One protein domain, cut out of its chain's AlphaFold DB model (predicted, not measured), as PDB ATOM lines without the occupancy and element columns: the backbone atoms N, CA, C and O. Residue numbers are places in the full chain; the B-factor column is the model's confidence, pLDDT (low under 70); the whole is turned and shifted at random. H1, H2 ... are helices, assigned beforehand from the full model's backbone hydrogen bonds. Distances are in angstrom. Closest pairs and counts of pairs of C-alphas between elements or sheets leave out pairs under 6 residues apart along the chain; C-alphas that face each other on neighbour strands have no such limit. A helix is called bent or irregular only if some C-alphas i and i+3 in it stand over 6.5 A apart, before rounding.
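AT A GLANCE: This is residues 193 to 224 and 247 to 278 of the 445 residues of an uncharacterized protein of Fusarium oxysporum f. sp. lycopersici (strain 4287 / CBS 123668 / FGSC 9935 / NRRL 34936) (UniProt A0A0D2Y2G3). Two long helical stretches, H3a and H2, run side by side along one part of a rod; at its other end the bent-off arm H3b packs on H1. The printed part has 64 residues with three named helices, in the order H1, H2, H3: all helix. It is loose, radius of gyration of the C-alphas 14.4 A, spanning 52 by 17 by 14 A.

IN THESE COORDINATES: Find C-alpha 247 at (-126.959, 42.409, 98.536), where H3, residues 247 to 275, begins. By its hydrogen bonds it was assigned as one helix, but it is bent: C-alphas 265 and 268 are 7.4 A apart. Its arms are H3a, residues 247 to 265, 27.1 A long, and H3b, residues 268 to 275, ending at (-87.873, 53.203, 96.787). H2 holds residues 206 to 224, 27.3 A; H1 holds 194 to 204.

HOW THE PARTS SIT: H3a touches H2 at a shallow tilt of 24 degrees, opposite ways; look at their closest C-alphas, Gly 253 and Ala 213, 4.2 A apart. H3b touches H1, closest at C-alphas 274 and 196, 4.8 A. Every O i to N i+4 pair is within hydrogen-bond range in H1, H2 and H3b, 14 of 15 in H3a.

THE WHOLE: Residues 225 to 246 are not printed; C-alphas 224 and 247 are 7.4 A apart across the cut. The pLDDT is under 70 at residues 223, 224 and 247.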
ATOM      1  N   SER A 193     -93.089  62.010  91.673       85.88
ATOM      2  CA  SER A 193     -93.480  61.015  90.673       85.88
ATOM      3  C   SER A 193     -94.882  60.511  90.971       85.88
ATOM      4  O   SER A 193     -95.125  59.982  92.053       85.88
ATOM      5  N   TRP A 194     -95.793  60.615  90.001       87.06
ATOM      6  CA  TRP A 194     -97.158  60.100  90.150       87.06
ATOM      7  C   TRP A 194     -97.184  58.594  90.401       87.06
ATOM      8  O   TRP A 194     -97.955  58.130  91.231       87.06
ATOM      9  N   LYS A 195     -96.287  57.831  89.760       88.69
ATOM     10  CA  LYS A 195     -96.172  56.382  89.996       88.69
ATOM     11  C   LYS A 195     -95.823  56.079  91.454       88.69
ATOM     12  O   LYS A 195     -96.442  55.206  92.049       88.69
ATOM     13  N   ARG A 196     -94.871  56.821  92.037       87.69
ATOM     14  CA  ARG A 196     -94.502  56.673  93.455       87.69
ATOM     15  C   ARG A 196     -95.614  57.149  94.382       87.69
ATOM     16  O   ARG A 196     -95.893  56.470  95.356       87.69
ATOM     17  N   TYR A 197     -96.263  58.266  94.057       89.56
ATOM     18  CA  TYR A 197     -97.369  58.809  94.841       89.56
ATOM     19  C   TYR A 197     -98.545  57.827  94.926       89.56
ATOM     20  O   TYR A 197     -98.970  57.488  96.023       89.56
ATOM     21  N   PHE A 198     -99.015  57.295  93.792       90.50
ATOM     22  CA  PHE A 198    -100.092  56.299  93.786       90.50
ATOM     23  C   PHE A 198     -99.674  54.977  94.435       90.50
ATOM     24  O   PHE A 198    -100.491  54.357  95.106       90.50
ATOM     25  N   ALA A 199     -98.417  54.551  94.274       89.38
ATOM     26  CA  ALA A 199     -97.909  53.361  94.953       89.38
ATOM     27  C   ALA A 199     -97.866  53.547  96.478       89.38
ATOM     28  O   ALA A 199     -98.316  52.667  97.206       89.38
ATOM     29  N   ALA A 200     -97.377  54.694  96.956       90.19
ATOM     30  CA  ALA A 200     -97.360  55.040  98.374       90.19
ATOM     31  C   ALA A 200     -98.784  55.119  98.936       90.19
ATOM     32  O   ALA A 200     -99.072  54.477  99.938       90.19
ATOM     33  N   LEU A 201     -99.692  55.800  98.231       91.19
ATOM     34  CA  LEU A 201    -101.096  55.912  98.616       91.19
ATOM     35  C   LEU A 201    -101.784  54.540  98.659       91.19
ATOM     36  O   LEU A 201    -102.499  54.250  99.610       91.19
ATOM     37  N   ALA A 202    -101.533  53.657  97.689       89.62
ATOM     38  CA  ALA A 202    -102.083  52.301  97.698       89.62
ATOM     39  C   ALA A 202    -101.582  51.469  98.892       89.62
ATOM     40  O   ALA A 202    -102.366  50.735  99.492       89.62
ATOM     41  N   VAL A 203    -100.299  51.589  99.253       91.12
ATOM     42  CA  VAL A 203     -99.711  50.878 100.401       91.12
ATOM     43  C   VAL A 203    -100.220  51.450 101.727       91.12
ATOM     44  O   VAL A 203    -100.638  50.683 102.592       91.12
ATOM     45  N   GLU A 204    -100.251  52.773 101.876       91.31
ATOM     46  CA  GLU A 204    -100.698  53.464 103.093       91.31
ATOM     47  C   GLU A 204    -102.199  53.250 103.358       91.31
ATOM     48  O   GLU A 204    -102.597  52.951 104.483       91.31
ATOM     49  N   TRP A 205    -103.035  53.297 102.313       91.94
ATOM     50  CA  TRP A 205    -104.489  53.111 102.418       91.94
ATOM     51  C   TRP A 205    -104.943  51.647 102.349       91.94
ATOM     52  O   TRP A 205    -106.141  51.371 102.455       91.94
ATOM     53  N   SER A 206    -104.016  50.692 102.229       90.62
ATOM     54  CA  SER A 206    -104.339  49.257 102.183       90.62
ATOM     55  C   SER A 206    -105.189  48.812 103.384       90.62
ATOM     56  O   SER A 206    -106.199  48.128 103.210       90.62
ATOM     57  N   GLY A 207    -104.856  49.280 104.592       91.12
ATOM     58  CA  GLY A 207    -105.623  48.993 105.806       91.12
ATOM     59  C   GLY A 207    -107.039  49.580 105.789       91.12
ATOM     60  O   GLY A 207    -107.980  48.932 106.243       91.12
ATOM     61  N   ALA A 208    -107.224  50.768 105.208       91.94
ATOM     62  CA  ALA A 208    -108.541  51.394 105.099       91.94
ATOM     63  C   ALA A 208    -109.464  50.610 104.153       91.94
ATOM     64  O   ALA A 208    -110.625  50.382 104.493       91.94
ATOM     65  N   PHE A 209    -108.948  50.127 103.014       90.94
ATOM     66  CA  PHE A 209    -109.721  49.273 102.103       90.94
ATOM     67  C   PHE A 209    -110.198  47.987 102.785       90.94
ATOM     68  O   PHE A 209    -111.343  47.584 102.591       90.94
ATOM     69  N   PHE A 210    -109.360  47.383 103.632       92.94
ATOM     70  CA  PHE A 210    -109.729  46.198 104.405       92.94
ATOM     71  C   PHE A 210    -110.838  46.480 105.430       92.94
ATOM     72  O   PHE A 210    -111.815  45.734 105.506       92.94
ATOM     73  N   ILE A 211    -110.730  47.581 106.181       93.88
ATOM     74  CA  ILE A 211    -111.742  47.971 107.176       93.88
ATOM     75  C   ILE A 211    -113.081  48.281 106.495       93.88
ATOM     76  O   ILE A 211    -114.120  47.793 106.939       93.88
ATOM     77  N   ILE A 212    -113.064  49.042 105.393       92.56
ATOM     78  CA  ILE A 212    -114.267  49.372 104.613       92.56
ATOM     79  C   ILE A 212    -114.912  48.099 104.054       92.56
ATOM     80  O   ILE A 212    -116.131  47.946 104.133       92.56
ATOM     81  N   ALA A 213    -114.108  47.162 103.541       91.88
ATOM     82  CA  ALA A 213    -114.600  45.888 103.031       91.88
ATOM     83  C   ALA A 213    -115.354  45.091 104.104       91.88
ATOM     84  O   ALA A 213    -116.495  44.684 103.883       91.88
ATOM     85  N   ILE A 214    -114.751  44.911 105.284       92.75
ATOM     86  CA  ILE A 214    -115.377  44.172 106.389       92.75
ATOM     87  C   ILE A 214    -116.628  44.888 106.890       92.75
ATOM     88  O   ILE A 214    -117.650  44.237 107.091       92.75
ATOM     89  N   ALA A 215    -116.576  46.211 107.061       91.56
ATOM     90  CA  ALA A 215    -117.712  46.990 107.544       91.56
ATOM     91  C   ALA A 215    -118.930  46.865 106.615       91.56
ATOM     92  O   ALA A 215    -120.037  46.631 107.096       91.56
ATOM     93  N   LEU A 216    -118.724  46.945 105.293       89.00
ATOM     94  CA  LEU A 216    -119.789  46.816 104.292       89.00
ATOM     95  C   LEU A 216    -120.354  45.393 104.197       89.00
ATOM     96  O   LEU A 216    -121.565  45.212 104.054       89.00
ATOM     97  N   ILE A 217    -119.494  44.375 104.306       88.38
ATOM     98  CA  ILE A 217    -119.930  42.972 104.331       88.38
ATOM     99  C   ILE A 217    -120.735  42.698 105.607       88.38
ATOM    100  O   ILE A 217    -121.814  42.113 105.533       88.38
ATOM    101  N   ALA A 218    -120.261  43.162 106.766       86.88
ATOM    102  CA  ALA A 218    -120.941  42.985 108.046       86.88
ATOM    103  C   ALA A 218    -122.287  43.728 108.095       86.88
ATOM    104  O   ALA A 218    -123.289  43.158 108.538       86.88
ATOM    105  N   SER A 219    -122.353  44.968 107.592       85.75
ATOM    106  CA  SER A 219    -123.605  45.731 107.527       85.75
ATOM    107  C   SER A 219    -124.602  45.104 106.549       85.75
ATOM    108  O   SER A 219    -125.788  45.014 106.856       85.75
ATOM    109  N   GLY A 220    -124.129  44.605 105.403       81.75
ATOM    110  CA  GLY A 220    -124.959  43.906 104.421       81.75
ATOM    111  C   GLY A 220    -125.476  42.546 104.910       81.75
ATOM    112  O   GLY A 220    -126.640  42.211 104.674       81.75
ATOM    113  N   ALA A 221    -124.659  41.788 105.648       79.00
ATOM    114  CA  ALA A 221    -125.064  40.541 106.307       79.00
ATOM    115  C   ALA A 221    -126.118  40.789 107.404       79.00
ATOM    116  O   ALA A 221    -127.112  40.072 107.508       79.00
ATOM    117  N   SER A 222    -125.955  41.867 108.172       76.94
ATOM    118  CA  SER A 222    -126.927  42.272 109.194       76.94
ATOM    119  C   SER A 222    -128.255  42.712 108.561       76.94
ATOM    120  O   SER A 222    -129.318  42.267 108.984       76.94
ATOM    121  N   ALA A 223    -128.213  43.500 107.482       69.69
ATOM    122  CA  ALA A 223    -129.407  43.970 106.771       69.69
ATOM    123  C   ALA A 223    -130.183  42.846 106.055       69.69
ATOM    124  O   ALA A 223    -131.409  42.904 105.943       69.69
ATOM    125  N   SER A 224    -129.487  41.804 105.591       63.53
ATOM    126  CA  SER A 224    -130.114  40.616 104.990       63.53
ATOM    127  C   SER A 224    -130.762  39.697 106.033       63.53
ATOM    128  O   SER A 224    -131.780  39.066 105.742       63.53
ATOM    129  N   THR A 247    -127.778  42.733  99.725       66.69
ATOM    130  CA  THR A 247    -126.959  42.409  98.536       66.69
ATOM    131  C   THR A 247    -126.350  43.652  97.886       66.69
ATOM    132  O   THR A 247    -125.237  43.575  97.369       66.69
ATOM    133  N   ALA A 248    -127.011  44.808  97.986       75.62
ATOM    134  CA  ALA A 248    -126.479  46.082  97.496       75.62
ATOM    135  C   ALA A 248    -125.215  46.557  98.251       75.62
ATOM    136  O   ALA A 248    -124.382  47.235  97.656       75.62
ATOM    137  N   MET A 249    -125.039  46.183  99.528       79.38
ATOM    138  CA  MET A 249    -123.858  46.552 100.333       79.38
ATOM    139  C   MET A 249    -122.747  45.491 100.295       79.38
ATOM    140  O   MET A 249    -121.564  45.832 100.351       79.38
ATOM    141  N   ILE A 250    -123.109  44.211 100.140       83.12
ATOM    142  CA  ILE A 250    -122.143  43.105 100.063       83.12
ATOM    143  C   ILE A 250    -121.285  43.206  98.796       83.12
ATOM    144  O   ILE A 250    -120.076  43.006  98.871       83.12
ATOM    145  N   ILE A 251    -121.876  43.547  97.642       85.12
ATOM    146  CA  ILE A 251    -121.147  43.611  96.361       85.12
ATOM    147  C   ILE A 251    -119.967  44.608  96.423       85.12
ATOM    148  O   ILE A 251    -118.838  44.188  96.153       85.12
ATOM    149  N   PRO A 252    -120.146  45.882  96.838       87.00
ATOM    150  CA  PRO A 252    -119.028  46.803  97.051       87.00
ATOM    151  C   PRO A 252    -118.009  46.301  98.080       87.00
ATOM    152  O   PRO A 252    -116.807  46.437  97.861       87.00
ATOM    153  N   GLY A 253    -118.468  45.684  99.176       87.12
ATOM    154  CA  GLY A 253    -117.584  45.125 100.200       87.12
ATOM    155  C   GLY A 253    -116.655  44.034  99.655       87.12
ATOM    156  O   GLY A 253    -115.455  44.053  99.924       87.12
ATOM    157  N   VAL A 254    -117.176  43.137  98.811       89.94
ATOM    158  CA  VAL A 254    -116.376  42.110  98.120       89.94
ATOM    159  C   VAL A 254    -115.382  42.742  97.141       89.94
ATOM    160  O   VAL A 254    -114.232  42.311  97.085       89.94
ATOM    161  N   ILE A 255    -115.774  43.791  96.409       91.69
ATOM    162  CA  ILE A 255    -114.871  44.511  95.492       91.69
ATOM    163  C   ILE A 255    -113.694  45.135  96.258       91.69
ATOM    164  O   ILE A 255    -112.545  44.966  95.849       91.69
ATOM    165  N   PHE A 256    -113.951  45.803  97.387       91.06
ATOM    166  CA  PHE A 256    -112.886  46.364  98.227       91.06
ATOM    167  C   PHE A 256    -111.991  45.285  98.845       91.06
ATOM    168  O   PHE A 256    -110.783  45.493  98.959       91.06
ATOM    169  N   LEU A 257    -112.543  44.116  99.184       92.00
ATOM    170  CA  LEU A 257    -111.758  42.981  99.670       92.00
ATOM    171  C   LEU A 257    -110.827  42.430  98.582       92.00
ATOM    172  O   LEU A 257    -109.650  42.195  98.845       92.00
ATOM    173  N   LEU A 258    -111.321  42.273  97.350       93.62
ATOM    174  CA  LEU A 258    -110.498  41.858  96.209       93.62
ATOM    175  C   LEU A 258    -109.413  42.894  95.888       93.62
ATOM    176  O   LEU A 258    -108.273  42.517  95.620       93.62
ATOM    177  N   LEU A 259    -109.739  44.187  95.974       91.25
ATOM    178  CA  LEU A 259    -108.772  45.274  95.824       91.25
ATOM    179  C   LEU A 259    -107.679  45.204  96.902       91.25
ATOM    180  O   LEU A 259    -106.499  45.325  96.581       91.25
ATOM    181  N   PHE A 260    -108.052  44.973  98.164       92.94
ATOM    182  CA  PHE A 260    -107.098  44.796  99.257       92.94
ATOM    183  C   PHE A 260    -106.165  43.607  99.002       92.94
ATOM    184  O   PHE A 260    -104.947  43.766  99.066       92.94
ATOM    185  N   VAL A 261    -106.715  42.438  98.656       93.38
ATOM    186  CA  VAL A 261    -105.920  41.236  98.355       93.38
ATOM    187  C   VAL A 261    -104.975  41.490  97.178       93.38
ATOM    188  O   VAL A 261    -103.806  41.115  97.231       93.38
ATOM    189  N   TRP A 262    -105.444  42.181  96.139       92.88
ATOM    190  CA  TRP A 262    -104.623  42.571  94.995       92.88
ATOM    191  C   TRP A 262    -103.457  43.487  95.389       92.88
ATOM    192  O   TRP A 262    -102.309  43.213  95.032       92.88
ATOM    193  N   ILE A 263    -103.719  44.546  96.163       91.25
ATOM    194  CA  ILE A 263    -102.677  45.461  96.655       91.25
ATOM    195  C   ILE A 263    -101.686  44.707  97.544       91.25
ATOM    196  O   ILE A 263    -100.476  44.884  97.395       91.25
ATOM    197  N   TRP A 264    -102.170  43.831  98.424       92.50
ATOM    198  CA  TRP A 264    -101.332  43.019  99.302       92.50
ATOM    199  C   TRP A 264    -100.377  42.117  98.505       92.50
ATOM    200  O   TRP A 264     -99.173  42.115  98.762       92.50
ATOM    201  N   LEU A 265    -100.866  41.450  97.454       93.75
ATOM    202  CA  LEU A 265    -100.035  40.627  96.567       93.75
ATOM    203  C   LEU A 265     -99.001  41.446  95.776       93.75
ATOM    204  O   LEU A 265     -97.881  40.984  95.558       93.75
ATOM    205  N   ILE A 266     -99.342  42.669  95.358       93.44
ATOM    206  CA  ILE A 266     -98.447  43.540  94.569       93.44
ATOM    207  C   ILE A 266     -97.559  44.420  95.459       93.44
ATOM    208  O   ILE A 266     -96.632  45.063  94.962       93.44
ATOM    209  N   THR A 267     -97.742  44.397  96.780       90.88
ATOM    210  CA  THR A 267     -96.984  45.219  97.739       90.88
ATOM    211  C   THR A 267     -95.462  45.149  97.532       90.88
ATOM    212  O   THR A 267     -94.847  46.214  97.471       90.88
ATOM    213  N   PRO A 268     -94.819  43.981  97.304       89.12
ATOM    214  CA  PRO A 268     -93.378  43.932  97.031       89.12
ATOM    215  C   PRO A 268     -92.950  44.752  95.803       89.12
ATOM    216  O   PRO A 268     -91.903  45.403  95.809       89.12
ATOM    217  N   ASN A 269     -93.773  44.764  94.752       88.44
ATOM    218  CA  ASN A 269     -93.519  45.558  93.551       88.44
ATOM    219  C   ASN A 269     -93.808  47.046  93.791       88.44
ATOM    220  O   ASN A 269     -93.042  47.885  93.319       88.44
ATOM    221  N   LEU A 270     -94.848  47.388  94.563       88.44
ATOM    222  CA  LEU A 270     -95.134  48.776  94.949       88.44
ATOM    223  C   LEU A 270     -93.991  49.371  95.774       88.44
ATOM    224  O   LEU A 270     -93.539  50.470  95.476       88.44
ATOM    225  N   VAL A 271     -93.455  48.617  96.737       87.62
ATOM    226  CA  VAL A 271     -92.285  49.017  97.534       87.62
ATOM    227  C   VAL A 271     -91.077  49.273  96.628       87.62
ATOM    228  O   VAL A 271     -90.412  50.300  96.763       87.62
ATOM    229  N   ARG A 272     -90.823  48.413  95.630       85.75
ATOM    230  CA  ARG A 272     -89.767  48.664  94.631       85.75
ATOM    231  C   ARG A 272     -90.009  49.924  93.806       85.75
ATOM    232  O   ARG A 272     -89.043  50.588  93.454       85.75
ATOM    233  N   VAL A 273     -91.257  50.268  93.495       86.88
ATOM    234  CA  VAL A 273     -91.583  51.519  92.793       86.88
ATOM    235  C   VAL A 273     -91.348  52.729  93.699       86.88
ATOM    236  O   VAL A 273     -90.751  53.701  93.242       86.88
ATOM    237  N   ILE A 274     -91.758  52.659  94.971       85.38
ATOM    238  CA  ILE A 274     -91.597  53.733  95.965       85.38
ATOM    239  C   ILE A 274     -90.112  54.049  96.186       85.38
ATOM    240  O   ILE A 274     -89.709  55.202  96.051       85.38
ATOM    241  N   TYR A 275     -89.297  53.030  96.472       82.69
ATOM    242  CA  TYR A 275     -87.873  53.203  96.787       82.69
ATOM    243  C   TYR A 275     -86.948  53.177  95.564       82.69
ATOM    244  O   TYR A 275     -85.787  53.571  95.665       82.69
ATOM    245  N   GLY A 276     -87.429  52.713  94.411       81.25
ATOM    246  CA  GLY A 276     -86.664  52.642  93.165       81.25
ATOM    247  C   GLY A 276     -86.667  53.950  92.383       81.25
ATOM    248  O   GLY A 276     -87.246  54.940  92.815       81.25
ATOM    249  N   GLY A 277     -86.016  53.970  91.216       80.75
ATOM    250  CA  GLY A 277     -85.908  55.130  90.315       80.75
ATOM    251  C   GLY A 277     -84.740  56.072  90.637       80.75
ATOM    252  O   GLY A 277     -83.960  55.806  91.549       80.75
ATOM    253  N   LYS A 278     -84.604  57.173  89.889       83.00
ATOM    254  CA  LYS A 278     -83.496  58.130  90.067       83.00
ATOM    255  C   LYS A 278     -83.672  58.971  91.339       83.00
ATOM    256  O   LYS A 278     -84.808  59.302  91.711       83.00
TER     257      LYS A 278